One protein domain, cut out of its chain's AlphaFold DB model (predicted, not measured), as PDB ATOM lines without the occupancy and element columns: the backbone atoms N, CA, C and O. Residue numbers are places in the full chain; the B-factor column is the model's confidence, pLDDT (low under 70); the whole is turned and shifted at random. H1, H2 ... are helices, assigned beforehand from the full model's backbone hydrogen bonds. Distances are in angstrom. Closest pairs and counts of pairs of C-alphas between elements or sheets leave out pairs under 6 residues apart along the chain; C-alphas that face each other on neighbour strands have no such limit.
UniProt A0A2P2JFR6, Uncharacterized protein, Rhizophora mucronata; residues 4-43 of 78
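Overview. This is residues 4 to 43 of the 78 residues of an uncharacterized protein of Rhizophora mucronata (UniProt A0A2P2JFR6). Two helices, the short H1 and the longer H2, make a V: the first residues of H1 and the last of H2 come near each other at the point, and a long looping link, residues 12 to 27, runs across the open side. The link dips between the two arms around Asn 16 before it reaches the far end of H2. The printed part has 40 residues with two named helices, H1 then H2, and no named strand; the class is all helix. It is compact, with a radius of gyration of the C-alphas of 9.7 A, and rounded, spanning 27 by 20 by 12 A.

Along the chain. H1 is residues 4 to 11, beginning at C-alpha 4 at (306.843, -290.150, 135.940) and measuring 10.6 A from first to last C-alpha. Residues 12 to 27 follow with no named element. H2 is residues 28 to 42, from C-alpha 28 at (312.284, -272.404, 118.499) to C-alpha 42 at (308.403, -283.775, 135.249), a length of 20.6 A.

Arrangement. H1 and H2 are close but not clearly touching, with 2 pairs of C-alphas within 8 A. Their closest C-alphas, those of Ala 5 and His 42, are 5.5 A apart. The helices run opposite ways at a steep tilt of 65 degrees, and their centres are 15.6 A apart. In H1 and H2 every O i to N i+4 pair is within hydrogen-bond range.

Size, cuts and confidence. The two C-alphas farthest apart are those of Thr 4 and Asn 27, at 26.9 A, while the first and last printed C-alphas, Thr 4 and Gly 43, are 9.6 A apart. The link from H1 to H2 is long, with 16 residues. The printed part has no cut. Its mean pLDDT is 90.5, and no printed residue is under 70.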
ATOM      1  N   THR A   4     308.010-290.780 136.579       84.00
ATOM      2  CA  THR A   4     306.843-290.150 135.940       84.00
ATOM      3  C   THR A   4     307.121-289.671 134.513       84.00
ATOM      4  O   THR A   4     306.276-289.842 133.640       84.00
ATOM      5  N   ALA A   5     308.310-289.122 134.251       87.81
ATOM      6  CA  ALA A   5     308.744-288.711 132.915       87.81
ATOM      7  C   ALA A   5     308.922-289.920 131.984       87.81
ATOM      8  O   ALA A   5     308.527-289.887 130.820       87.81
ATOM      9  N   ALA A   6     309.480-291.010 132.523       87.62
ATOM     10  CA  ALA A   6     309.671-292.252 131.784       87.62
ATOM     11  C   ALA A   6     308.334-292.886 131.385       87.62
ATOM     12  O   ALA A   6     308.155-293.245 130.226       87.62
ATOM     13  N   ILE A   7     307.376-292.960 132.312       89.12
ATOM     14  CA  ILE A   7     306.031-293.481 132.036       89.12
ATOM     15  C   ILE A   7     305.322-292.621 130.977       89.12
ATOM     16  O   ILE A   7     304.721-293.165 130.052       89.12
ATOM     17  N   ALA A   8     305.425-291.289 131.060       90.44
ATOM     18  CA  ALA A   8     304.831-290.392 130.068       90.44
ATOM     19  C   ALA A   8     305.374-290.660 128.652       90.44
ATOM     20  O   ALA A   8     304.590-290.827 127.721       90.44
ATOM     21  N   GLU A   9     306.692-290.806 128.499       90.00
ATOM     22  CA  GLU A   9     307.313-291.140 127.210       90.00
ATOM     23  C   GLU A   9     306.939-292.549 126.717       90.00
ATOM     24  O   GLU A   9     306.746-292.748 125.521       90.00
ATOM     25  N   MET A  10     306.783-293.527 127.616       89.75
ATOM     26  CA  MET A  10     306.347-294.881 127.243       89.75
ATOM     27  C   MET A  10     304.891-294.915 126.763       89.75
ATOM     28  O   MET A  10     304.572-295.644 125.829       89.75
ATOM     29  N   THR A  11     304.007-294.140 127.399       92.56
ATOM     30  CA  THR A  11     302.585-294.068 127.014       92.56
ATOM     31  C   THR A  11     302.360-293.236 125.757       92.56
ATOM     32  O   THR A  11     301.488-293.562 124.955       92.56
ATOM     33  N   THR A  12     303.141-292.170 125.571       90.62
ATOM     34  CA  THR A  12     303.023-291.249 124.437       90.62
ATOM     35  C   THR A  12     304.415-290.953 123.870       90.62
ATOM     36  O   THR A  12     305.016-289.942 124.227       90.62
ATOM     37  N   PRO A  13     304.945-291.802 122.973       89.88
ATOM     38  CA  PRO A  13     306.287-291.628 122.424       89.88
ATOM     39  C   PRO A  13     306.510-290.258 121.768       89.88
ATOM     40  O   PRO A  13     305.646-289.729 121.057       89.88
ATOM     41  N   GLY A  14     307.692-289.684 121.991       89.44
ATOM     42  CA  GLY A  14     308.107-288.392 121.451       89.44
ATOM     43  C   GLY A  14     307.529-287.174 122.169       89.44
ATOM     44  O   GLY A  14     307.691-286.054 121.677       89.44
ATOM     45  N   ILE A  15     306.847-287.362 123.304       90.12
ATOM     46  CA  ILE A  15     306.391-286.259 124.160       90.12
ATOM     47  C   ILE A  15     307.558-285.608 124.912       90.12
ATOM     48  O   ILE A  15     307.502-284.417 125.203       90.12
ATOM     49  N   ASN A  16     308.633-286.355 125.176       91.00
ATOM     50  CA  ASN A  16     309.845-285.836 125.788       91.00
ATOM     51  C   ASN A  16     310.637-284.973 124.778       91.00
ATOM     52  O   ASN A  16     311.195-285.516 123.815       91.00
ATOM     53  N   PRO A  17     310.790-283.653 125.009       91.62
ATOM     54  CA  PRO A  17     311.534-282.760 124.113       91.62
ATOM     55  C   PRO A  17     313.040-283.075 124.044       91.62
ATOM     56  O   PRO A  17     313.721-282.657 123.104       91.62
ATOM     57  N   PHE A  18     313.563-283.834 125.009       87.44
ATOM     58  CA  PHE A  18     314.955-284.287 125.080       87.44
ATOM     59  C   PHE A  18     315.136-285.745 124.634       87.44
ATOM     60  O   PHE A  18     316.263-286.228 124.544       87.44
ATOM     61  N   GLY A  19     314.040-286.457 124.361       84.81
ATOM     62  CA  GLY A  19     314.066-287.864 123.993       84.81
ATOM     63  C   GLY A  19     314.667-288.105 122.609       84.81
ATOM     64  O   GLY A  19     314.627-287.251 121.720       84.81
ATOM     65  N   LYS A  20     315.169-289.324 122.386       83.00
ATOM     66  CA  LYS A  20     315.662-289.769 121.070       83.00
ATOM     67  C   LYS A  20     314.589-289.657 119.976       83.00
ATOM     68  O   LYS A  20     314.919-289.405 118.823       83.00
ATOM     69  N   TYR A  21     313.323-289.826 120.354       84.75
ATOM     70  CA  TYR A  21     312.159-289.775 119.467       84.75
ATOM     71  C   TYR A  21     311.396-288.448 119.555       84.75
ATOM     72  O   TYR A  21     310.220-288.398 119.200       84.75
ATOM     73  N   ARG A  22     312.040-287.378 120.047       86.88
ATOM     74  CA  ARG A  22     311.416-286.056 120.173       86.88
ATOM     75  C   ARG A  22     310.770-285.618 118.861       86.88
ATOM     76  O   ARG A  22     311.337-285.790 117.778       86.88
ATOM     77  N   LYS A  23     309.598-285.005 118.972       89.25
ATOM     78  CA  LYS A  23     308.911-284.407 117.827       89.25
ATOM     79  C   LYS A  23     309.721-283.236 117.265       89.25
ATOM     80  O   LYS A  23     310.487-282.587 117.981       89.25
ATOM     81  N   GLN A  24     309.550-282.974 115.973       90.94
ATOM     82  CA  GLN A  24     310.043-281.742 115.364       90.94
ATOM     83  C   GLN A  24     309.105-280.595 115.730       90.94
ATOM     84  O   GLN A  24     307.885-280.744 115.683       90.94
ATOM     85  N   TYR A  25     309.693-279.463 116.099       91.31
ATOM     86  CA  TYR A  25     308.956-278.255 116.434       91.31
ATOM     87  C   TYR A  25     308.959-277.299 115.237       91.31
ATOM     88  O   TYR A  25     309.960-277.236 114.522       91.31
ATOM     89  N   PRO A  26     307.862-276.558 115.008       92.56
ATOM     90  CA  PRO A  26     307.739-275.653 113.865       92.56
ATOM     91  C   PRO A  26     308.671-274.435 113.960       92.56
ATOM     92  O   PRO A  26     309.028-273.857 112.939       92.56
ATOM     93  N   ASN A  27     309.055-274.036 115.174       95.19
ATOM     94  CA  ASN A  27     310.003-272.962 115.457       95.19
ATOM     95  C   ASN A  27     310.634-273.167 116.849       95.19
ATOM     96  O   ASN A  27     310.259-274.088 117.584       95.19
ATOM     97  N   GLU A  28     311.609-272.325 117.198       94.31
ATOM     98  CA  GLU A  28     312.284-272.404 118.499       94.31
ATOM     99  C   GLU A  28     311.361-272.007 119.664       94.31
ATOM    100  O   GLU A  28     311.401-272.676 120.692       94.31
ATOM    101  N   ASP A  29     310.444-271.049 119.494       96.25
ATOM    102  CA  ASP A  29     309.499-270.647 120.553       96.25
ATOM    103  C   ASP A  29     308.580-271.804 120.990       96.25
ATOM    104  O   ASP A  29     308.346-272.040 122.179       96.25
ATOM    105  N   ALA A  30     308.079-272.583 120.030       94.38
ATOM    106  CA  ALA A  30     307.250-273.758 120.284       94.38
ATOM    107  C   ALA A  30     308.039-274.853 121.012       94.38
ATOM    108  O   ALA A  30     307.503-275.546 121.880       94.38
ATOM    109  N   LYS A  31     309.326-274.999 120.682       93.50
ATOM    110  CA  LYS A  31     310.233-275.930 121.357       93.50
ATOM    111  C   LYS A  31     310.528-275.484 122.786       93.50
ATOM    112  O   LYS A  31     310.499-276.313 123.692       93.50
ATOM    113  N   GLU A  32     310.779-274.198 123.002       94.88
ATOM    114  CA  GLU A  32     311.025-273.628 124.328       94.88
ATOM    115  C   GLU A  32     309.787-273.731 125.228       94.88
ATOM    116  O   GLU A  32     309.892-274.127 126.394       94.88
ATOM    117  N   THR A  33     308.600-273.497 124.666       95.19
ATOM    118  CA  THR A  33     307.320-273.699 125.357       95.19
ATOM    119  C   THR A  33     307.161-275.158 125.793       95.19
ATOM    120  O   THR A  33     306.928-275.430 126.970       95.19
ATOM    121  N   ALA A  34     307.383-276.113 124.881       93.38
ATOM    122  CA  ALA A  34     307.294-277.539 125.194       93.38
ATOM    123  C   ALA A  34     308.317-277.982 126.254       93.38
ATOM    124  O   ALA A  34     307.999-278.787 127.130       93.38
ATOM    125  N   ILE A  35     309.537-277.437 126.217       93.00
ATOM    126  CA  ILE A  35     310.559-277.676 127.243       93.00
ATOM    127  C   ILE A  35     310.103-277.138 128.602       93.00
ATOM    128  O   ILE A  35     310.244-277.831 129.610       93.00
ATOM    129  N   THR A  36     309.546-275.930 128.637       93.88
ATOM    130  CA  THR A  36     309.088-275.287 129.874       93.88
ATOM    131  C   THR A  36     307.955-276.081 130.522       93.88
ATOM    132  O   THR A  36     308.021-276.396 131.711       93.88
ATOM    133  N   GLU A  37     306.955-276.492 129.738       93.31
ATOM    134  CA  GLU A  37     305.858-277.341 130.214       93.31
ATOM    135  C   GLU A  37     306.348-278.710 130.696       93.31
ATOM    136  O   GLU A  37     305.903-279.207 131.736       93.31
ATOM    137  N   TRP A  38     307.289-279.314 129.967       91.94
ATOM    138  CA  TRP A  38     307.888-280.590 130.344       91.94
ATOM    139  C   TRP A  38     308.595-280.500 131.696       91.94
ATOM    140  O   TRP A  38     308.346-281.319 132.582       91.94
ATOM    141  N   VAL A  39     309.437-279.479 131.884       90.62
ATOM    142  CA  VAL A  39     310.167-279.252 133.138       90.62
ATOM    143  C   VAL A  39     309.208-278.958 134.291       90.62
ATOM    144  O   VAL A  39     309.419-279.471 135.388       90.62
ATOM    145  N   ALA A  40     308.131-278.203 134.058       90.94
ATOM    146  CA  ALA A  40     307.124-277.928 135.083       90.94
ATOM    147  C   ALA A  40     306.392-279.198 135.556       90.94
ATOM    148  O   ALA A  40     306.083-279.324 136.739       90.94
ATOM    149  N   ARG A  41     306.131-280.158 134.655       89.88
ATOM    150  CA  ARG A  41     305.418-281.410 134.981       89.88
ATOM    151  C   ARG A  41     306.316-282.509 135.537       89.88
ATOM    152  O   ARG A  41     305.886-283.284 136.388       89.88
ATOM    153  N   HIS A  42     307.536-282.616 135.024       89.12
ATOM    154  CA  HIS A  42     308.403-283.775 135.249       89.12
ATOM    155  C   HIS A  42     309.699-283.441 135.989       89.12
ATOM    156  O   HIS A  42     310.454-284.348 136.347       89.12
ATOM    157  N   GLY A  43     309.952-282.157 136.232       86.12
ATOM    158  CA  GLY A  43     311.220-281.666 136.739       86.12
ATOM    159  C   GLY A  43     312.298-281.612 135.657       86.12
ATOM    160  O   GLY A  43     312.151-282.114 134.539       86.12
TER     161      GLY A  43